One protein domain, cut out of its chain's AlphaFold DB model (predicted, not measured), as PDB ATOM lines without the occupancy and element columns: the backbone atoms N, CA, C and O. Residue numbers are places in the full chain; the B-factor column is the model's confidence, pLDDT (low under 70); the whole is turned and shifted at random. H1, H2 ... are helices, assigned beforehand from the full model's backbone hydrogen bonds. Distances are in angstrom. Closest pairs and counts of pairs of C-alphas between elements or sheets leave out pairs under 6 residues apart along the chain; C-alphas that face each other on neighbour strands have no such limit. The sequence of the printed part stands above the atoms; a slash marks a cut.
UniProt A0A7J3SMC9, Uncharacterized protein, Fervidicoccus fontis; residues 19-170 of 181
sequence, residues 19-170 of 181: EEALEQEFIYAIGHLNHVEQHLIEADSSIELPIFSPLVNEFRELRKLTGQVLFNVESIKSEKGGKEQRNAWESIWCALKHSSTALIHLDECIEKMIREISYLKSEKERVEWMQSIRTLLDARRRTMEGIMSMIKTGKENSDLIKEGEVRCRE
ATOM      1  N   GLU A  19     -13.840  28.464  -0.525       59.53
ATOM      2  CA  GLU A  19     -14.654  29.657  -0.251       59.53
ATOM      3  C   GLU A  19     -13.935  30.605   0.720       59.53
ATOM      4  O   GLU A  19     -13.777  31.782   0.410       59.53
ATOM      5  N   GLU A  20     -13.381  30.082   1.822       64.69
ATOM      6  CA  GLU A  20     -12.596  30.878   2.776       64.69
ATOM      7  C   GLU A  20     -11.351  31.496   2.118       64.69
ATOM      8  O   GLU A  20     -11.024  32.654   2.376       64.69
ATOM      9  N   ALA A  21     -10.682  30.763   1.221       80.69
ATOM     10  CA  ALA A  21      -9.574  31.306   0.443       80.69
ATOM     11  C   ALA A  21     -10.035  32.445  -0.483       80.69
ATOM     12  O   ALA A  21      -9.393  33.488  -0.526       80.69
ATOM     13  N   LEU A  22     -11.164  32.291  -1.182       86.94
ATOM     14  CA  LEU A  22     -11.687  33.318  -2.086       86.94
ATOM     15  C   LEU A  22     -12.099  34.601  -1.343       86.94
ATOM     16  O   LEU A  22     -11.785  35.697  -1.805       86.94
ATOM     17  N   GLU A  23     -12.770  34.481  -0.193       88.88
ATOM     18  CA  GLU A  23     -13.130  35.631   0.648       88.88
ATOM     19  C   GLU A  23     -11.882  36.397   1.110       88.88
ATOM     20  O   GLU A  23     -11.832  37.626   1.009       88.88
ATOM     21  N   GLN A  24     -10.842  35.681   1.553       91.44
ATOM     22  CA  GLN A  24      -9.574  36.296   1.949       91.44
ATOM     23  C   GLN A  24      -8.906  37.034   0.784       91.44
ATOM     24  O   GLN A  24      -8.449  38.161   0.976       91.44
ATOM     25  N   GLU A  25      -8.901  36.471  -0.426       93.25
ATOM     26  CA  GLU A  25      -8.362  37.153  -1.612       93.25
ATOM     27  C   GLU A  25      -9.131  38.446  -1.935       93.25
ATOM     28  O   GLU A  25      -8.520  39.471  -2.247       93.25
ATOM     29  N   PHE A  26     -10.462  38.456  -1.793       93.88
ATOM     30  CA  PHE A  26     -11.245  39.688  -1.944       93.88
ATOM     31  C   PHE A  26     -10.890  40.734  -0.884       93.88
ATOM     32  O   PHE A  26     -10.740  41.911  -1.217       93.88
ATOM     33  N   ILE A  27     -10.727  40.319   0.376       94.62
ATOM     34  CA  ILE A  27     -10.306  41.200   1.475       94.62
ATOM     35  C   ILE A  27      -8.946  41.831   1.150       94.62
ATOM     36  O   ILE A  27      -8.795  43.053   1.235       94.62
ATOM     37  N   TYR A  28      -7.977  41.028   0.705       95.50
ATOM     38  CA  TYR A  28      -6.661  41.512   0.287       95.50
ATOM     39  C   TYR A  28      -6.746  42.481  -0.895       95.50
ATOM     40  O   TYR A  28      -6.158  43.563  -0.842       95.50
ATOM     41  N   ALA A  29      -7.520  42.151  -1.930       96.50
ATOM     42  CA  ALA A  29      -7.704  43.014  -3.093       96.50
ATOM     43  C   ALA A  29      -8.314  44.374  -2.712       96.50
ATOM     44  O   ALA A  29      -7.801  45.419  -3.116       96.50
ATOM     45  N   ILE A  30      -9.361  44.388  -1.881       95.94
ATOM     46  CA  ILE A  30      -9.995  45.621  -1.386       95.94
ATOM     47  C   ILE A  30      -9.001  46.451  -0.566       95.94
ATOM     48  O   ILE A  30      -8.908  47.668  -0.753       95.94
ATOM     49  N   GLY A  31      -8.254  45.794   0.327       96.06
ATOM     50  CA  GLY A  31      -7.235  46.424   1.161       96.06
ATOM     51  C   GLY A  31      -6.139  47.090   0.331       96.06
ATOM     52  O   GLY A  31      -5.829  48.258   0.576       96.06
ATOM     53  N   HIS A  32      -5.610  46.389  -0.675       97.06
ATOM     54  CA  HIS A  32      -4.582  46.907  -1.577       97.06
ATOM     55  C   HIS A  32      -5.090  48.032  -2.477       97.06
ATOM     56  O   HIS A  32      -4.385  49.024  -2.628       97.06
ATOM     57  N   LEU A  33      -6.307  47.945  -3.022       96.88
ATOM     58  CA  LEU A  33      -6.879  49.034  -3.822       96.88
ATOM     59  C   LEU A  33      -7.040  50.316  -2.988       96.88
ATOM     60  O   LEU A  33      -6.628  51.385  -3.431       96.88
ATOM     61  N   ASN A  34      -7.528  50.210  -1.743       94.44
ATOM     62  CA  ASN A  34      -7.558  51.360  -0.829       94.44
ATOM     63  C   ASN A  34      -6.147  51.870  -0.486       94.44
ATOM     64  O   ASN A  34      -5.954  53.076  -0.366       94.44
ATOM     65  N   HIS A  35      -5.166  50.979  -0.330       94.56
ATOM     66  CA  HIS A  35      -3.791  51.378  -0.027       94.56
ATOM     67  C   HIS A  35      -3.145  52.131  -1.205       94.56
ATOM     68  O   HIS A  35      -2.489  53.151  -1.004       94.56
ATOM     69  N   VAL A  36      -3.397  51.701  -2.448       95.88
ATOM     70  CA  VAL A  36      -2.955  52.421  -3.654       95.88
ATOM     71  C   VAL A  36      -3.565  53.822  -3.709       95.88
ATOM     72  O   VAL A  36      -2.836  54.783  -3.940       95.88
ATOM     73  N   GLU A  37      -4.870  53.966  -3.439       93.00
ATOM     74  CA  GLU A  37      -5.515  55.287  -3.349       93.00
ATOM     75  C   GLU A  37      -4.794  56.201  -2.345       93.00
ATOM     76  O   GLU A  37      -4.506  57.354  -2.662       93.00
ATOM     77  N   GLN A  38      -4.471  55.689  -1.153       91.56
ATOM     78  CA  GLN A  38      -3.785  56.455  -0.107       91.56
ATOM     79  C   GLN A  38      -2.384  56.898  -0.537       91.56
ATOM     80  O   GLN A  38      -2.068  58.079  -0.419       91.56
ATOM     81  N   HIS A  39      -1.575  56.000  -1.102       94.25
ATOM     82  CA  HIS A  39      -0.228  56.348  -1.559       94.25
ATOM     83  C   HIS A  39      -0.216  57.361  -2.705       94.25
ATOM     84  O   HIS A  39       0.668  58.214  -2.761       94.25
ATOM     85  N   LEU A  40      -1.193  57.312  -3.610       95.62
ATOM     86  CA  LEU A  40      -1.317  58.312  -4.671       95.62
ATOM     87  C   LEU A  40      -1.707  59.692  -4.113       95.62
ATOM     88  O   LEU A  40      -1.171  60.702  -4.563       95.62
ATOM     89  N   ILE A  41      -2.575  59.739  -3.096       92.69
ATOM     90  CA  ILE A  41      -2.921  60.983  -2.387       92.69
ATOM     91  C   ILE A  41      -1.707  61.541  -1.630       92.69
ATOM     92  O   ILE A  41      -1.464  62.749  -1.649       92.69
ATOM     93  N   GLU A  42      -0.927  60.680  -0.972       93.19
ATOM     94  CA  GLU A  42       0.324  61.059  -0.305       93.19
ATOM     95  C   GLU A  42       1.349  61.606  -1.306       93.19
ATOM     96  O   GLU A  42       1.995  62.619  -1.030       93.19
ATOM     97  N   ALA A  43       1.457  60.989  -2.488       94.50
ATOM     98  CA  ALA A  43       2.326  61.457  -3.559       94.50
ATOM     99  C   ALA A  43       1.920  62.859  -4.040       94.50
ATOM    100  O   ALA A  43       2.769  63.749  -4.022       94.50
ATOM    101  N   ASP A  44       0.640  63.079  -4.369       95.56
ATOM    102  CA  ASP A  44       0.101  64.400  -4.744       95.56
ATOM    103  C   ASP A  44       0.354  65.446  -3.644       95.56
ATOM    104  O   ASP A  44       0.792  66.564  -3.921       95.56
ATOM    105  N   SER A  45       0.150  65.064  -2.379       92.69
ATOM    106  CA  SER A  45       0.402  65.937  -1.225       92.69
ATOM    107  C   SER A  45       1.881  66.309  -1.095       92.69
ATOM    108  O   SER A  45       2.199  67.448  -0.769       92.69
ATOM    109  N   SER A  46       2.794  65.370  -1.367       94.94
ATOM    110  CA  SER A  46       4.243  65.592  -1.260       94.94
ATOM    111  C   SER A  46       4.804  66.533  -2.330       94.94
ATOM    112  O   SER A  46       5.809  67.201  -2.091       94.94
ATOM    113  N   ILE A  47       4.158  66.590  -3.498       95.00
ATOM    114  CA  ILE A  47       4.543  67.461  -4.619       95.00
ATOM    115  C   ILE A  47       3.669  68.718  -4.723       95.00
ATOM    116  O   ILE A  47       3.878  69.520  -5.629       95.00
ATOM    117  N   GLU A  48       2.690  68.868  -3.824       94.31
ATOM    118  CA  GLU A  48       1.716  69.966  -3.771       94.31
ATOM    119  C   GLU A  48       0.927  70.170  -5.085       94.31
ATOM    120  O   GLU A  48       0.501  71.280  -5.410       94.31
ATOM    121  N   LEU A  49       0.714  69.094  -5.854       91.25
ATOM    122  CA  LEU A  49       0.015  69.113  -7.144       91.25
ATOM    123  C   LEU A  49      -0.897  67.882  -7.294       91.25
ATOM    124  O   LEU A  49      -0.449  66.776  -7.007       91.25
ATOM    125  N   PRO A  50      -2.137  68.027  -7.807       91.12
ATOM    126  CA  PRO A  50      -3.096  66.926  -7.945       91.12
ATOM    127  C   PRO A  50      -2.879  66.112  -9.238       91.12
ATOM    128  O   PRO A  50      -3.777  66.000 -10.075       91.12
ATOM    129  N   ILE A  51      -1.668  65.591  -9.458       95.12
ATOM    130  CA  ILE A  51      -1.302  64.886 -10.701       95.12
ATOM    131  C   ILE A  51      -1.978  63.512 -10.777       95.12
ATOM    132  O   ILE A  51      -2.424  63.094 -11.848       95.12
ATOM    133  N   PHE A  52      -2.077  62.812  -9.651       95.38
ATOM    134  CA  PHE A  52      -2.585  61.447  -9.568       95.38
ATOM    135  C   PHE A  52      -4.079  61.366  -9.269       95.38
ATOM    136  O   PHE A  52      -4.644  60.274  -9.287       95.38
ATOM    137  N   SER A  53      -4.750  62.499  -9.065       90.19
ATOM    138  CA  SER A  53      -6.189  62.560  -8.789       90.19
ATOM    139  C   SER A  53      -7.068  61.738  -9.759       90.19
ATOM    140  O   SER A  53      -7.965  61.039  -9.278       90.19
ATOM    141  N   PRO A  54      -6.821  61.707 -11.089       91.88
ATOM    142  CA  PRO A  54      -7.563  60.817 -11.989       91.88
ATOM    143  C   PRO A  54      -7.375  59.325 -11.669       91.88
ATOM    144  O   PRO A  54      -8.349  58.576 -11.667       91.88
ATOM    145  N   LEU A  55      -6.148  58.903 -11.338       94.62
ATOM    146  CA  LEU A  55      -5.848  57.516 -10.970       94.62
ATOM    147  C   LEU A  55      -6.454  57.153  -9.612       94.62
ATOM    148  O   LEU A  55      -6.986  56.060  -9.456       94.62
ATOM    149  N   VAL A  56      -6.433  58.071  -8.641       92.69
ATOM    150  CA  VAL A  56      -7.106  57.881  -7.344       92.69
ATOM    151  C   VAL A  56      -8.587  57.555  -7.552       92.69
ATOM    152  O   VAL A  56      -9.109  56.637  -6.919       92.69
ATOM    153  N   ASN A  57      -9.262  58.273  -8.453       90.25
ATOM    154  CA  ASN A  57     -10.664  58.006  -8.770       90.25
ATOM    155  C   ASN A  57     -10.847  56.639  -9.449       90.25
ATOM    156  O   ASN A  57     -11.761  55.905  -9.088       90.25
ATOM    157  N   GLU A  58      -9.963  56.262 -10.376       94.44
ATOM    158  CA  GLU A  58     -10.004  54.947 -11.025       94.44
ATOM    159  C   GLU A  58      -9.854  53.797 -10.013       94.44
ATOM    160  O   GLU A  58     -10.683  52.886  -9.980       94.44
ATOM    161  N   PHE A  59      -8.859  53.865  -9.123       95.06
ATOM    162  CA  PHE A  59      -8.666  52.851  -8.081       95.06
ATOM    163  C   PHE A  59      -9.830  52.802  -7.088       95.06
ATOM    164  O   PHE A  59     -10.240  51.710  -6.683       95.06
ATOM    165  N   ARG A  60     -10.424  53.958  -6.771       92.50
ATOM    166  CA  ARG A  60     -11.637  54.037  -5.951       92.50
ATOM    167  C   ARG A  60     -12.798  53.271  -6.573       92.50
ATOM    168  O   ARG A  60     -13.456  52.505  -5.864       92.50
ATOM    169  N   GLU A  61     -13.039  53.437  -7.871       92.00
ATOM    170  CA  GLU A  61     -14.090  52.697  -8.577       92.00
ATOM    171  C   GLU A  61     -13.786  51.199  -8.653       92.00
ATOM    172  O   GLU A  61     -14.660  50.377  -8.365       92.00
ATOM    173  N   LEU A  62     -12.535  50.819  -8.935       94.81
ATOM    174  CA  LEU A  62     -12.112  49.415  -8.921       94.81
ATOM    175  C   LEU A  62     -12.339  48.765  -7.552       94.81
ATOM    176  O   LEU A  62     -12.808  47.625  -7.475       94.81
ATOM    177  N   ARG A  63     -12.070  49.485  -6.456       94.94
ATOM    178  CA  ARG A  63     -12.321  48.996  -5.096       94.94
ATOM    179  C   ARG A  63     -13.804  48.763  -4.844       94.94
ATOM    180  O   ARG A  63     -14.161  47.717  -4.304       94.94
ATOM    181  N   LYS A  64     -14.668  49.710  -5.224       90.25
ATOM    182  CA  LYS A  64     -16.125  49.558  -5.071       90.25
ATOM    183  C   LYS A  64     -16.646  48.383  -5.882       90.25
ATOM    184  O   LYS A  64     -17.402  47.571  -5.357       90.25
ATOM    185  N   LEU A  65     -16.200  48.253  -7.130       91.56
ATOM    186  CA  LEU A  65     -16.576  47.139  -7.992       91.56
ATOM    187  C   LEU A  65     -16.158  45.801  -7.372       91.56
ATOM    188  O   LEU A  65     -16.966  44.879  -7.298       91.56
ATOM    189  N   THR A  66     -14.929  45.716  -6.861       92.44
ATOM    190  CA  THR A  66     -14.415  44.521  -6.173       92.44
ATOM    191  C   THR A  66     -15.256  44.181  -4.938       92.44
ATOM    192  O   THR A  66     -15.655  43.031  -4.759       92.44
ATOM    193  N   GLY A  67     -15.602  45.183  -4.125       90.19
ATOM    194  CA  GLY A  67     -16.502  45.024  -2.980       90.19
ATOM    195  C   GLY A  67     -17.899  44.546  -3.361       90.19
ATOM    196  O   GLY A  67     -18.454  43.661  -2.714       90.19
ATOM    197  N   GLN A  68     -18.452  45.084  -4.446       87.31
ATOM    198  CA  GLN A  68     -19.757  44.669  -4.952       87.31
ATOM    199  C   GLN A  68     -19.736  43.213  -5.429       87.31
ATOM    200  O   GLN A  68     -20.699  42.482  -5.200       87.31
ATOM    201  N   VAL A  69     -18.644  42.769  -6.061       89.19
ATOM    202  CA  VAL A  69     -18.468  41.361  -6.444       89.19
ATOM    203  C   VAL A  69     -18.414  40.464  -5.206       89.19
ATOM    204  O   VAL A  69     -19.141  39.473  -5.182       89.19
ATOM    205  N   LEU A  70     -17.646  40.826  -4.170       88.69
ATOM    206  CA  LEU A  70     -17.623  40.092  -2.896       88.69
ATOM    207  C   LEU A  70     -19.037  39.952  -2.313       88.69
ATOM    208  O   LEU A  70     -19.460  38.856  -1.957       88.69
ATOM    209  N   PHE A  71     -19.801  41.043  -2.265       84.25
ATOM    210  CA  PHE A  71     -21.163  41.014  -1.728       84.25
ATOM    211  C   PHE A  71     -22.092  40.123  -2.557       84.25
ATOM    212  O   PHE A  71     -22.872  39.353  -1.996       84.25
ATOM    213  N   ASN A  72     -21.972  40.161  -3.883       83.00
ATOM    214  CA  ASN A  72     -22.749  39.294  -4.764       83.00
ATOM    215  C   ASN A  72     -22.407  37.809  -4.554       83.00
ATOM    216  O   ASN A  72     -23.321  36.986  -4.498       83.00
ATOM    217  N   VAL A  73     -21.118  37.469  -4.419       82.44
ATOM    218  CA  VAL A  73     -20.650  36.101  -4.119       82.44
ATOM    219  C   VAL A  73     -21.231  35.624  -2.790       82.44
ATOM    220  O   VAL A  73     -21.806  34.538  -2.719       82.44
ATOM    221  N   GLU A  74     -21.220  36.489  -1.778       80.12
ATOM    222  CA  GLU A  74     -21.780  36.188  -0.461       80.12
ATOM    223  C   GLU A  74     -23.310  36.230  -0.393       80.12
ATOM    224  O   GLU A  74     -23.897  35.996   0.668       80.12
ATOM    225  N   SER A  75     -23.985  36.470  -1.523       72.38
ATOM    226  CA  SER A  75     -25.442  36.638  -1.602       72.38
ATOM    227  C   SER A  75     -25.973  37.719  -0.657       72.38
ATOM    228  O   SER A  75     -27.123  37.672  -0.215       72.38
ATOM    229  N   ILE A  76     -25.135  38.711  -0.365       68.88
ATOM    230  CA  ILE A  76     -25.500  39.899   0.385       68.88
ATOM    231  C   ILE A  76     -26.383  40.745  -0.533       68.88
ATOM    232  O   ILE A  76     -25.917  41.378  -1.480       68.88
ATOM    233  N   LYS A  77     -27.694  40.709  -0.285       60.75
ATOM    234  CA  LYS A  77     -28.657  41.519  -1.030       60.75
ATOM    235  C   LYS A  77     -28.637  42.938  -0.491       60.75
ATOM    236  O   LYS A  77     -28.841  43.149   0.700       60.75
ATOM    237  N   SER A  78     -28.456  43.897  -1.384       54.19
ATOM    238  CA  SER A  78     -28.681  45.298  -1.086       54.19
ATOM    239  C   SER A  78     -29.669  45.846  -2.118       54.19
ATOM    240  O   SER A  78     -29.452  45.745  -3.328       54.19
ATOM    241  N   GLU A  79     -30.829  46.327  -1.667       51.75
ATOM    242  CA  GLU A  79     -31.723  47.060  -2.564       51.75
ATOM    243  C   GLU A  79     -31.114  48.446  -2.794       51.75
ATOM    244  O   GLU A  79     -30.595  49.057  -1.853       51.75
ATOM    245  N   LYS A  80     -31.151  48.925  -4.048       49.03
ATOM    246  CA  LYS A  80     -30.678  50.264  -4.430       49.03
ATOM    247  C   LYS A  80     -31.397  51.318  -3.586       49.03
ATOM    248  O   LYS A  80     -32.536  51.687  -3.875       49.03
ATOM    249  N   GLY A  81     -30.740  51.772  -2.525       44.19
ATOM    250  CA  GLY A  81     -31.260  52.771  -1.604       44.19
ATOM    251  C   GLY A  81     -30.883  54.162  -2.087       44.19
ATOM    252  O   GLY A  81     -29.777  54.624  -1.838       44.19
ATOM    253  N   GLY A  82     -31.796  54.841  -2.778       41.78
ATOM    254  CA  GLY A  82     -31.640  56.260  -3.090       41.78
ATOM    255  C   GLY A  82     -32.100  57.115  -1.914       41.78
ATOM    256  O   GLY A  82     -33.293  57.393  -1.838       41.78
ATOM    257  N   LYS A  83     -31.197  57.519  -1.005       43.91
ATOM    258  CA  LYS A  83     -31.429  58.559   0.023       43.91
ATOM    259  C   LYS A  83     -30.110  59.126   0.580       43.91
ATOM    260  O   LYS A  83     -29.114  58.425   0.653       43.91
ATOM    261  N   GLU A  84     -30.151  60.388   1.020       44.31
ATOM    262  CA  GLU A  84     -29.025  61.228   1.494       44.31
ATOM    263  C   GLU A  84     -28.404  60.832   2.857       44.31
ATOM    264  O   GLU A  84     -27.466  61.483   3.315       44.31
ATOM    265  N   GLN A  85     -28.900  59.792   3.541       44.44
ATOM    266  CA  GLN A  85     -28.343  59.337   4.824       44.44
ATOM    267  C   GLN A  85     -27.617  58.004   4.694       44.44
ATOM    268  O   GLN A  85     -28.086  57.098   4.012       44.44
ATOM    269  N   ARG A  86     -26.499  57.891   5.425       51.66
ATOM    270  CA  ARG A  86     -25.630  56.716   5.417       51.66
ATOM    271  C   ARG A  86     -26.422  55.462   5.780       51.66
ATOM    272  O   ARG A  86     -26.913  55.357   6.907       51.66
ATOM    273  N   ASN A  87     -26.536  54.515   4.860       66.50
ATOM    274  CA  ASN A  87     -27.219  53.261   5.147       66.50
ATOM    275  C   ASN A  87     -26.287  52.310   5.931       66.50
ATOM    276  O   ASN A  87     -25.061  52.475   5.997       66.50
ATOM    277  N   ALA A  88     -26.867  51.329   6.620       68.56
ATOM    278  CA  ALA A  88     -26.099  50.404   7.455       68.56
ATOM    279  C   ALA A  88     -25.089  49.577   6.629       68.56
ATOM    280  O   ALA A  88     -24.004  49.270   7.125       68.56
ATOM    281  N   TRP A  89     -25.379  49.319   5.350       73.31
ATOM    282  CA  TRP A  89     -24.459  48.651   4.425       73.31
ATOM    283  C   TRP A  89     -23.246  49.496   4.044       73.31
ATOM    284  O   TRP A  89     -22.139  48.974   4.018       73.31
ATOM    285  N   GLU A  90     -23.405  50.798   3.830       73.25
ATOM    286  CA  GLU A  90     -22.295  51.729   3.598       73.25
ATOM    287  C   GLU A  90     -21.376  51.818   4.816       73.25
ATOM    288  O   GLU A  90     -20.163  52.004   4.693       73.25
ATOM    289  N   SER A  91     -21.947  51.675   6.013       80.19
ATOM    290  CA  SER A  91     -21.176  51.625   7.255       80.19
ATOM    291  C   SER A  91     -20.374  50.325   7.359       80.19
ATOM    292  O   SER A  91     -19.186  50.380   7.681       80.19
ATOM    293  N   ILE A  92     -20.979  49.184   7.013       84.38
ATOM    294  CA  ILE A  92     -20.297  47.880   6.945       84.38
ATOM    295  C   ILE A  92     -19.211  47.889   5.868       84.38
ATOM    296  O   ILE A  92     -18.080  47.506   6.143       84.38
ATOM    297  N   TRP A  93     -19.512  48.387   4.670       87.06
ATOM    298  CA  TRP A  93     -18.545  48.530   3.586       87.06
ATOM    299  C   TRP A  93     -17.351  49.390   4.004       87.06
ATOM    300  O   TRP A  93     -16.197  49.012   3.807       87.06
ATOM    301  N   CYS A  94     -17.610  50.538   4.635       87.56
ATOM    302  CA  CYS A  94     -16.546  51.412   5.105       87.56
ATOM    303  C   CYS A  94     -15.688  50.736   6.183       87.56
ATOM    304  O   CYS A  94     -14.465  50.874   6.154       87.56
ATOM    305  N   ALA A  95     -16.306  50.004   7.114       91.19
ATOM    306  CA  ALA A  95     -15.588  49.238   8.126       91.19
ATOM    307  C   ALA A  95     -14.727  48.139   7.482       91.19
ATOM    308  O   ALA A  95     -13.535  48.063   7.768       91.19
ATOM    309  N   LEU A  96     -15.290  47.369   6.546       92.25
ATOM    310  CA  LEU A  96     -14.587  46.321   5.809       92.25
ATOM    311  C   LEU A  96     -13.384  46.881   5.047       92.25
ATOM    312  O   LEU A  96     -12.283  46.351   5.183       92.25
ATOM    313  N   LYS A  97     -13.553  47.996   4.329       92.25
ATOM    314  CA  LYS A  97     -12.460  48.715   3.659       92.25
ATOM    315  C   LYS A  97     -11.321  49.038   4.631       92.25
ATOM    316  O   LYS A  97     -10.172  48.686   4.376       92.25
ATOM    317  N   HIS A  98     -11.625  49.707   5.745       93.19
ATOM    318  CA  HIS A  98     -10.597  50.150   6.691       93.19
ATOM    319  C   HIS A  98      -9.908  48.984   7.402       93.19
ATOM    320  O   HIS A  98      -8.688  49.000   7.549       93.19
ATOM    321  N   SER A  99     -10.660  47.957   7.803       95.50
ATOM    322  CA  SER A  99     -10.093  46.753   8.410       95.50
ATOM    323  C   SER A  99      -9.211  45.977   7.430       95.50
ATOM    324  O   SER A  99      -8.153  45.496   7.828       95.50
ATOM    325  N   SER A 100      -9.588  45.915   6.148       95.44
ATOM    326  CA  SER A 100      -8.780  45.271   5.103       95.44
ATOM    327  C   SER A 100      -7.443  45.987   4.905       95.44
ATOM    328  O   SER A 100      -6.403  45.347   4.832       95.44
ATOM    329  N   THR A 101      -7.422  47.321   4.893       95.44
ATOM    330  CA  THR A 101      -6.155  48.071   4.817       95.44
ATOM    331  C   THR A 101      -5.331  47.967   6.097       95.44
ATOM    332  O   THR A 101      -4.109  47.853   6.025       95.44
ATOM    333  N   ALA A 102      -5.968  47.924   7.271       95.06
ATOM    334  CA  ALA A 102      -5.260  47.654   8.521       95.06
ATOM    335  C   ALA A 102      -4.547  46.288   8.492       95.06
ATOM    336  O   ALA A 102      -3.433  46.178   9.001       95.06
ATOM    337  N   LEU A 103      -5.146  45.273   7.856       96.81
ATOM    338  CA  LEU A 103      -4.513  43.970   7.647       96.81
ATOM    339  C   LEU A 103      -3.229  44.085   6.808       96.81
ATOM    340  O   LEU A 103      -2.204  43.544   7.212       96.81
ATOM    341  N   ILE A 104      -3.260  44.849   5.709       95.06
ATOM    342  CA  ILE A 104      -2.072  45.098   4.871       95.06
ATOM    343  C   ILE A 104      -0.962  45.782   5.676       95.06
ATOM    344  O   ILE A 104       0.189  45.356   5.639       95.06
ATOM    345  N   HIS A 105      -1.293  46.809   6.462       95.56
ATOM    346  CA  HIS A 105      -0.291  47.488   7.284       95.56
ATOM    347  C   HIS A 105       0.289  46.592   8.383       95.56
ATOM    348  O   HIS A 105       1.477  46.694   8.684       95.56
ATOM    349  N   LEU A 106      -0.512  45.699   8.977       97.31
ATOM    350  CA  LEU A 106      -0.003  44.703   9.923       97.31
ATOM    351  C   LEU A 106       1.011  43.774   9.245       97.31
ATOM    352  O   LEU A 106       2.076  43.542   9.817       97.31
ATOM    353  N   ASP A 107       0.718  43.310   8.027       96.56
ATOM    354  CA  ASP A 107       1.633  42.486   7.228       96.56
ATOM    355  C   ASP A 107       2.945  43.221   6.931       96.56
ATOM    356  O   ASP A 107       4.026  42.692   7.196       96.56
ATOM    357  N   GLU A 108       2.872  44.475   6.487       95.56
ATOM    358  CA  GLU A 108       4.058  45.298   6.228       95.56
ATOM    359  C   GLU A 108       4.885  45.569   7.487       95.56
ATOM    360  O   GLU A 108       6.116  45.535   7.438       95.56
ATOM    361  N   CYS A 109       4.238  45.852   8.621       97.00
ATOM    362  CA  CYS A 109       4.923  46.035   9.897       97.00
ATOM    363  C   CYS A 109       5.652  44.755  10.314       97.00
ATOM    364  O   CYS A 109       6.822  44.819  10.686       97.00
ATOM    365  N   ILE A 110       4.989  43.599  10.220       97.31
ATOM    366  CA  ILE A 110       5.589  42.296  10.524       97.31
ATOM    367  C   ILE A 110       6.786  42.038   9.608       97.31
ATOM    368  O   ILE A 110       7.860  41.692  10.096       97.31
ATOM    369  N   GLU A 111       6.635  42.241   8.300       96.50
ATOM    370  CA  GLU A 111       7.698  42.004   7.328       96.50
ATOM    371  C   GLU A 111       8.911  42.908   7.576       96.50
ATOM    372  O   GLU A 111      10.042  42.419   7.661       96.50
ATOM    373  N   LYS A 112       8.684  44.218   7.740       95.69
ATOM    374  CA  LYS A 112       9.737  45.185   8.082       95.69
ATOM    375  C   LYS A 112      10.440  44.757   9.364       95.69
ATOM    376  O   LYS A 112      11.667  44.731   9.409       95.69
ATOM    377  N   MET A 113       9.683  44.332  10.377       96.19
ATOM    378  CA  MET A 113      10.276  43.905  11.634       96.19
ATOM    379  C   MET A 113      11.124  42.630  11.505       96.19
ATOM    380  O   MET A 113      12.214  42.548  12.070       96.19
ATOM    381  N   ILE A 114      10.659  41.637  10.743       95.00
ATOM    382  CA  ILE A 114      11.400  40.392  10.494       95.00
ATOM    383  C   ILE A 114      12.720  40.676   9.768       95.00
ATOM    384  O   ILE A 114      13.746  40.098  10.124       95.00
ATOM    385  N   ARG A 115      12.718  41.573   8.772       93.69
ATOM    386  CA  ARG A 115      13.934  41.958   8.034       93.69
ATOM    387  C   ARG A 115      14.972  42.598   8.962       93.69
ATOM    388  O   ARG A 115      16.148  42.228   8.931       93.69
ATOM    389  N   GLU A 116      14.519  43.494   9.831       94.06
ATOM    390  CA  GLU A 116      15.381  44.256  10.738       94.06
ATOM    391  C   GLU A 116      15.981  43.416  11.881       94.06
ATOM    392  O   GLU A 116      17.067  43.730  12.368       94.06
ATOM    393  N   ILE A 117      15.356  42.290  12.264       92.62
ATOM    394  CA  ILE A 117      15.896  41.381  13.297       92.62
ATOM    395  C   ILE A 117      17.335  40.950  13.006       92.62
ATOM    396  O   ILE A 117      18.134  40.798  13.932       92.62
ATOM    397  N   SER A 118      17.672  40.757  11.728       87.44
ATOM    398  CA  SER A 118      19.004  40.312  11.306       87.44
ATOM    399  C   SER A 118      20.116  41.325  11.620       87.44
ATOM    400  O   SER A 118      21.275  40.934  11.764       87.44
ATOM    401  N   TYR A 119      19.770  42.605  11.787       92.75
ATOM    402  CA  TYR A 119      20.712  43.685  12.092       92.75
ATOM    403  C   TYR A 119      20.858  43.960  13.597       92.75
ATOM    404  O   TYR A 119      21.771  44.686  14.006       92.75
ATOM    405  N   LEU A 120      20.009  43.362  14.441       92.00
ATOM    406  CA  LEU A 120      20.074  43.520  15.894       92.00
ATOM    407  C   LEU A 120      21.288  42.785  16.465       92.00
ATOM    408  O   LEU A 120      21.483  41.589  16.237       92.00
ATOM    409  N   LYS A 121      22.099  43.490  17.259       91.69
ATOM    410  CA  LYS A 121      23.341  42.942  17.833       91.69
ATOM    411  C   LYS A 121      23.106  42.226  19.161       91.69
ATOM    412  O   LYS A 121      23.775  41.229  19.436       91.69
ATOM    413  N   SER A 122      22.160  42.706  19.966       95.56
ATOM    414  CA  SER A 122      21.851  42.150  21.282       95.56
ATOM    415  C   SER A 122      20.852  40.999  21.192       95.56
ATOM    416  O   SER A 122      19.798  41.121  20.571       95.56
ATOM    417  N   GLU A 123      21.138  39.894  21.883       93.62
ATOM    418  CA  GLU A 123      20.183  38.786  22.016       93.62
ATOM    419  C   GLU A 123      18.907  39.219  22.744       93.62
ATOM    420  O   GLU A 123      17.807  38.821  22.373       93.62
ATOM    421  N   LYS A 124      19.037  40.104  23.739       95.12
ATOM    422  CA  LYS A 124      17.889  40.648  24.466       95.12
ATOM    423  C   LYS A 124      16.953  41.426  23.530       95.12
ATOM    424  O   LYS A 124      15.747  41.212  23.575       95.12
ATOM    425  N   GLU A 125      17.511  42.269  22.658       94.19
ATOM    426  CA  GLU A 125      16.731  43.038  21.675       94.19
ATOM    427  C   GLU A 125      16.024  42.110  20.683       94.19
ATOM    428  O   GLU A 125      14.846  42.306  20.397       94.19
ATOM    429  N   ARG A 126      16.706  41.056  20.207       94.06
ATOM    430  CA  ARG A 126      16.096  40.048  19.325       94.06
ATOM    431  C   ARG A 126      14.898  39.363  19.981       94.06
ATOM    432  O   ARG A 126      13.861  39.216  19.339       94.06
ATOM    433  N   VAL A 127      15.009  38.978  21.254       95.19
ATOM    434  CA  VAL A 127      13.903  38.355  22.003       95.19
ATOM    435  C   VAL A 127      12.719  39.316  22.162       95.19
ATOM    436  O   VAL A 127      11.577  38.916  21.929       95.19
ATOM    437  N   GLU A 128      12.971  40.578  22.513       95.25
ATOM    438  CA  GLU A 128      11.926  41.607  22.638       95.25
ATOM    439  C   GLU A 128      11.215  41.861  21.299       95.25
ATOM    440  O   GLU A 128       9.985  41.903  21.237       95.25
ATOM    441  N   TRP A 129      11.971  41.941  20.203       96.38
ATOM    442  CA  TRP A 129      11.427  42.084  18.853       96.38
ATOM    443  C   TRP A 129      10.589  40.885  18.419       96.38
ATOM    444  O   TRP A 129       9.484  41.062  17.907       96.38
ATOM    445  N   MET A 130      11.064  39.664  18.674       95.31
ATOM    446  CA  MET A 130      10.301  38.445  18.397       95.31
ATOM    447  C   MET A 130       8.979  38.414  19.170       95.31
ATOM    448  O   MET A 130       7.966  37.957  18.636       95.31
ATOM    449  N   GLN A 131       8.957  38.922  20.405       96.56
ATOM    450  CA  GLN A 131       7.722  39.028  21.177       96.56
ATOM    451  C   GLN A 131       6.756  40.059  20.575       96.56
ATOM    452  O   GLN A 131       5.560  39.790  20.482       96.56
ATOM    453  N   SER A 132       7.261  41.200  20.110       97.12
ATOM    454  CA  SER A 132       6.454  42.205  19.410       97.12
ATOM    455  C   SER A 132       5.888  41.682  18.082       97.12
ATOM    456  O   SER A 132       4.705  41.872  17.813       97.12
ATOM    457  N   ILE A 133       6.672  40.933  17.296       96.94
ATOM    458  CA  ILE A 133       6.194  40.279  16.064       96.94
ATOM    459  C   ILE A 133       5.074  39.280  16.369       96.94
ATOM    460  O   ILE A 133       4.071  39.257  15.664       96.94
ATOM    461  N   ARG A 134       5.193  38.483  17.440       97.81
ATOM    462  CA  ARG A 134       4.111  37.577  17.872       97.81
ATOM    463  C   ARG A 134       2.826  38.334  18.203       97.81
ATOM    464  O   ARG A 134       1.750  37.879  17.827       97.81
ATOM    465  N   THR A 135       2.936  39.484  18.862       98.00
ATOM    466  CA  THR A 135       1.785  40.354  19.141       98.00
ATOM    467  C   THR A 135       1.146  40.873  17.851       98.00
ATOM    468  O   THR A 135      -0.076  40.853  17.731       98.00
ATOM    469  N   LEU A 136       1.946  41.283  16.862       97.88
ATOM    470  CA  LEU A 136       1.426  41.720  15.562       97.88
ATOM    471  C   LEU A 136       0.782  40.576  14.771       97.88
ATOM    472  O   LEU A 136      -0.262  40.779  14.163       97.88
ATOM    473  N   LEU A 137       1.345  39.365  14.817       97.81
ATOM    474  CA  LEU A 137       0.741  38.175  14.209       97.81
ATOM    475  C   LEU A 137      -0.623  37.847  14.837       97.81
ATOM    476  O   LEU A 137      -1.562  37.510  14.115       97.81
ATOM    477  N   ASP A 138      -0.763  37.988  16.160       98.06
ATOM    478  CA  ASP A 138      -2.065  37.846  16.824       98.06
ATOM    479  C   ASP A 138      -3.041  38.954  16.400       98.06
ATOM    480  O   ASP A 138      -4.192  38.668  16.069       98.06
ATOM    481  N   ALA A 139      -2.579  40.206  16.329       97.62
ATOM    482  CA  ALA A 139      -3.386  41.323  15.845       97.62
ATOM    483  C   ALA A 139      -3.854  41.116  14.392       97.62
ATOM    484  O   ALA A 139      -5.023  41.362  14.086       97.62
ATOM    485  N   ARG A 140      -2.983  40.599  13.515       97.25
ATOM    486  CA  ARG A 140      -3.302  40.232  12.126       97.25
ATOM    487  C   ARG A 140      -4.391  39.164  12.082       97.25
ATOM    488  O   ARG A 140      -5.408  39.356  11.420       97.25
ATOM    489  N   ARG A 141      -4.212  38.066  12.827       97.00
ATOM    490  CA  ARG A 141      -5.195  36.975  12.921       97.00
ATOM    491  C   ARG A 141      -6.557  37.493  13.388       97.00
ATOM    492  O   ARG A 141      -7.563  37.237  12.737       97.00
ATOM    493  N   ARG A 142      -6.586  38.266  14.476       97.44
ATOM    494  CA  ARG A 142      -7.824  38.819  15.046       97.44
ATOM    495  C   ARG A 142      -8.501  39.832  14.126       97.44
ATOM    496  O   ARG A 142      -9.726  39.904  14.112       97.44
ATOM    497  N   THR A 143      -7.724  40.595  13.360       97.12
ATOM    498  CA  THR A 143      -8.256  41.493  12.325       97.12
ATOM    499  C   THR A 143      -8.970  40.693  11.243       97.12
ATOM    500  O   THR A 143     -10.123  40.993  10.947       97.12
ATOM    501  N   MET A 144      -8.339  39.635  10.718       95.50
ATOM    502  CA  MET A 144      -8.967  38.756   9.726       95.50
ATOM    503  C   MET A 144     -10.247  38.108  10.273       95.50
ATOM    504  O   MET A 144     -11.299  38.207   9.652       95.50
ATOM    505  N   GLU A 145     -10.196  37.523  11.473       95.19
ATOM    506  CA  GLU A 145     -11.374  36.936  12.132       95.19
ATOM    507  C   GLU A 145     -12.509  37.956  12.309       95.19
ATOM    508  O   GLU A 145     -13.677  37.634  12.093       95.19
ATOM    509  N   GLY A 146     -12.174  39.200  12.661       95.56
ATOM    510  CA  GLY A 146     -13.132  40.296  12.769       95.56
ATOM    511  C   GLY A 146     -13.784  40.658  11.432       95.56
ATOM    512  O   GLY A 146     -14.998  40.851  11.390       95.56
ATOM    513  N   ILE A 147     -13.010  40.705  10.341       94.50
ATOM    514  CA  ILE A 147     -13.530  40.961   8.988       94.50
ATOM    515  C   ILE A 147     -14.470  39.829   8.559       94.50
ATOM    516  O   ILE A 147     -15.609  40.097   8.179       94.50
ATOM    517  N   MET A 148     -14.043  38.573   8.699       92.00
ATOM    518  CA  MET A 148     -14.863  37.404   8.355       92.00
ATOM    519  C   MET A 148     -16.157  37.369   9.178       92.00
ATOM    520  O   MET A 148     -17.246  37.143   8.650       92.00
ATOM    521  N   SER A 149     -16.075  37.673  10.478       93.31
ATOM    522  CA  SER A 149     -17.255  37.782  11.339       93.31
ATOM    523  C   SER A 149     -18.194  38.906  10.896       93.31
ATOM    524  O   SER A 149     -19.410  38.755  11.017       93.31
ATOM    525  N   MET A 150     -17.665  40.022  10.390       91.12
ATOM    526  CA  MET A 150     -18.459  41.141   9.880       91.12
ATOM    527  C   MET A 150     -19.219  40.753   8.609       91.12
ATOM    528  O   MET A 150     -20.422  40.998   8.538       91.12
ATOM    529  N   ILE A 151     -18.549  40.096   7.655       88.19
ATOM    530  CA  ILE A 151     -19.164  39.577   6.422       88.19
ATOM    531  C   ILE A 151     -20.275  38.587   6.776       88.19
ATOM    532  O   ILE A 151     -21.425  38.767   6.372       88.19
ATOM    533  N   LYS A 152     -19.960  37.592   7.614       88.69
ATOM    534  CA  LYS A 152     -20.919  36.582   8.064       88.69
ATOM    535  C   LYS A 152     -22.131  37.202   8.762       88.69
ATOM    536  O   LYS A 152     -23.264  36.864   8.430       88.69
ATOM    537  N   THR A 153     -21.912  38.133   9.691       88.00
ATOM    538  CA  THR A 153     -23.006  38.809  10.410       88.00
ATOM    539  C   THR A 153     -23.856  39.638   9.449       88.00
ATOM    540  O   THR A 153     -25.082  39.614   9.543       88.00
ATOM    541  N   GLY A 154     -23.231  40.342   8.500       83.00
ATOM    542  CA  GLY A 154     -23.939  41.093   7.464       83.00
ATOM    543  C   GLY A 154     -24.821  40.193   6.596       83.00
ATOM    544  O   GLY A 154     -25.979  40.524   6.352       83.00
ATOM    545  N   LYS A 155     -24.310  39.021   6.204       81.06
ATOM    546  CA  LYS A 155     -25.044  37.993   5.453       81.06
ATOM    547  C   LYS A 155     -26.223  37.419   6.239       81.06
ATOM    548  O   LYS A 155     -27.335  37.381   5.727       81.06
ATOM    549  N   GLU A 156     -26.009  37.015   7.490       85.25
ATOM    550  CA  GLU A 156     -27.063  36.463   8.360       85.25
ATOM    551  C   GLU A 156     -28.192  37.466   8.643       85.25
ATOM    552  O   GLU A 156     -29.315  37.067   8.942       85.25
ATOM    553  N   ASN A 157     -27.907  38.766   8.526       81.69
ATOM    554  CA  ASN A 157     -28.855  39.845   8.789       81.69
ATOM    555  C   ASN A 157     -29.241  40.623   7.520       81.69
ATOM    556  O   ASN A 157     -29.793  41.719   7.632       81.69
ATOM    557  N   SER A 158     -29.004  40.077   6.320       74.25
ATOM    558  CA  SER A 158     -29.264  40.782   5.056       74.25
ATOM    559  C   SER A 158     -30.718  41.248   4.918       74.25
ATOM    560  O   SER A 158     -30.979  42.302   4.351       74.25
ATOM    561  N   ASP A 159     -31.667  40.511   5.501       68.94
ATOM    562  CA  ASP A 159     -33.099  40.842   5.470       68.94
ATOM    563  C   ASP A 159     -33.477  42.039   6.366       68.94
ATOM    564  O   ASP A 159     -34.537  42.646   6.192       68.94
ATOM    565  N   LEU A 160     -32.627  42.377   7.342       67.94
ATOM    566  CA  LEU A 160     -32.791  43.531   8.234       67.94
ATOM    567  C   LEU A 160     -32.072  44.772   7.692       67.94
ATOM    568  O   LEU A 160     -32.486  45.897   7.969       67.94
ATOM    569  N   ILE A 161     -31.024  44.570   6.894       63.19
ATOM    570  CA  ILE A 161     -30.209  45.623   6.290       63.19
ATOM    571  C   ILE A 161     -30.689  45.833   4.845       63.19
ATOM    572  O   ILE A 161     -30.016  45.486   3.879       63.19
ATOM    573  N   LYS A 162     -31.918  46.348   4.711       52.88
ATOM    574  CA  LYS A 162     -32.679  46.334   3.448       52.88
ATOM    575  C   LYS A 162     -32.167  47.290   2.369       52.88
ATOM    576  O   LYS A 162     -32.365  47.025   1.191       52.88
ATOM    577  N   GLU A 163     -31.492  48.368   2.751       55.00
ATOM    578  CA  GLU A 163     -31.016  49.399   1.825       55.00
ATOM    579  C   GLU A 163     -29.490  49.463   1.890       55.00
ATOM    580  O   GLU A 163     -28.913  49.611   2.972       55.00
ATOM    581  N   GLY A 164     -28.829  49.312   0.744       51.88
ATOM    582  CA  GLY A 164     -27.377  49.344   0.685       51.88
ATOM    583  C   GLY A 164     -26.840  49.490  -0.723       51.88
ATOM    584  O   GLY A 164     -27.358  48.894  -1.659       51.88
ATOM    585  N   GLU A 165     -25.768  50.249  -0.871       56.94
ATOM    586  CA  GLU A 165     -24.900  50.210  -2.043       56.94
ATOM    587  C   GLU A 165     -23.456  50.252  -1.538       56.94
ATOM    588  O   GLU A 165     -23.171  50.798  -0.466       56.94
ATOM    589  N   VAL A 166     -22.530  49.676  -2.302       56.44
ATOM    590  CA  VAL A 166     -21.096  49.858  -2.068       56.44
ATOM    591  C   VAL A 166     -20.723  51.286  -2.485       56.44
ATOM    592  O   VAL A 166     -20.240  51.530  -3.587       56.44
ATOM    593  N   ARG A 167     -21.001  52.252  -1.603       60.19
ATOM    594  CA  ARG A 167     -20.721  53.683  -1.795       60.19
ATOM    595  C   ARG A 167     -19.631  54.172  -0.856       60.19
ATOM    596  O   ARG A 167     -19.496  53.719   0.283       60.19
ATOM    597  N   CYS A 168     -18.836  55.120  -1.332       59.69
ATOM    598  CA  CYS A 168     -17.834  55.810  -0.537       59.69
ATOM    599  C   CYS A 168     -18.355  57.194  -0.131       59.69
ATOM    600  O   CYS A 168     -19.136  57.817  -0.842       59.69
ATOM    601  N   ARG A 169     -17.929  57.699   1.034       57.22
ATOM    602  CA  ARG A 169     -18.359  59.028   1.505       57.22
ATOM    603  C   ARG A 169     -17.887  60.129   0.556       57.22
ATOM    604  O   ARG A 169     -18.572  61.132   0.409       57.22
ATOM    605  N   GLU A 170     -16.736  59.928  -0.078       56.22
ATOM    606  CA  GLU A 170     -16.169  60.840  -1.068       56.22
ATOM    607  C   GLU A 170     -17.078  61.025  -2.301       56.22
ATOM    608  O   GLU A 170     -16.979  62.049  -2.969       56.22
TER     609      GLU A 170
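Overview. This is residues 19 to 170 of the 181 residues of an uncharacterized protein of Fervidicoccus fontis (UniProt A0A7J3SMC9). Two long helical hairpins cross each other: H1 and H2 make the first, H3 and H4 the second, and H1 passes over H3 at nearly a right angle. Both hairpins reach out well beyond the crossing toward their tight links, while the long link from H2 to H3 and the last residues, 157 to 170, lie at the other end of the second hairpin. The printed part has 152 residues with four named helices, in the order H1, H2, H3, H4, and no named strand; the class is all helix. The whole is loose, with a radius of gyration of the C-alphas of 18.5 A and spans of 60 by 43 by 25 A.

Arrangement. H1, residues 19 to 47, and H2, residues 53 to 73, form a helical hairpin and touch at a shallow tilt of 13 degrees, opposite ways. Their closest C-alphas are those of Glu 37 and Val 56, 5.0 A apart. H1 also touches H3, residues 88 to 117, about perpendicular at 80 degrees. H1 touches H3 with residues 27 to 35 alone, and H3 touches H1 with residues 96 to 104 alone; the closest C-alphas, those of Gly 31 and Thr 101, are 4.2 A apart. H2 and H3 are close but not clearly touching; their closest C-alphas, of Gly 67 and Trp 93, are 7.7 A apart. H3 and H4, residues 123 to 156, form the second helical hairpin and touch at a shallow tilt of 19 degrees, opposite ways, with the closest C-alphas, of Ile 110 and Ile 133, 5.9 A apart. H1 and H4 are near each other, with 10 pairs of C-alphas within 10 A, and H2 and H4 are apart. In H1, H2, H3 and H4 every O i to N i+4 pair is within hydrogen-bond range.

Along the chain. H1 begins at C-alpha 19, (-14.654, 29.657, -0.251), and measures 42.6 A from first to last C-alpha. H2 measures 30.5 A and H3 43.3 A, with C-alpha 88 at (-26.099, 50.404, 7.455). H4, the longest helix with 34 residues, measures 49.2 A and ends at C-alpha 156, (-27.063, 36.463, 8.360).

Size, cuts and confidence. The two C-alphas farthest apart, those of Gly 82 and Ser 122, are 60.5 A apart. The printed part has no cut. The link from H2 to H3, residues 74 to 87, is long; the links from H1 to H2 and from H3 to H4 are tight, with 5 residues each. The mean pLDDT of the printed part is 85.9, and residues 19 to 20, 76 to 88 and 159 to 170 are under 70.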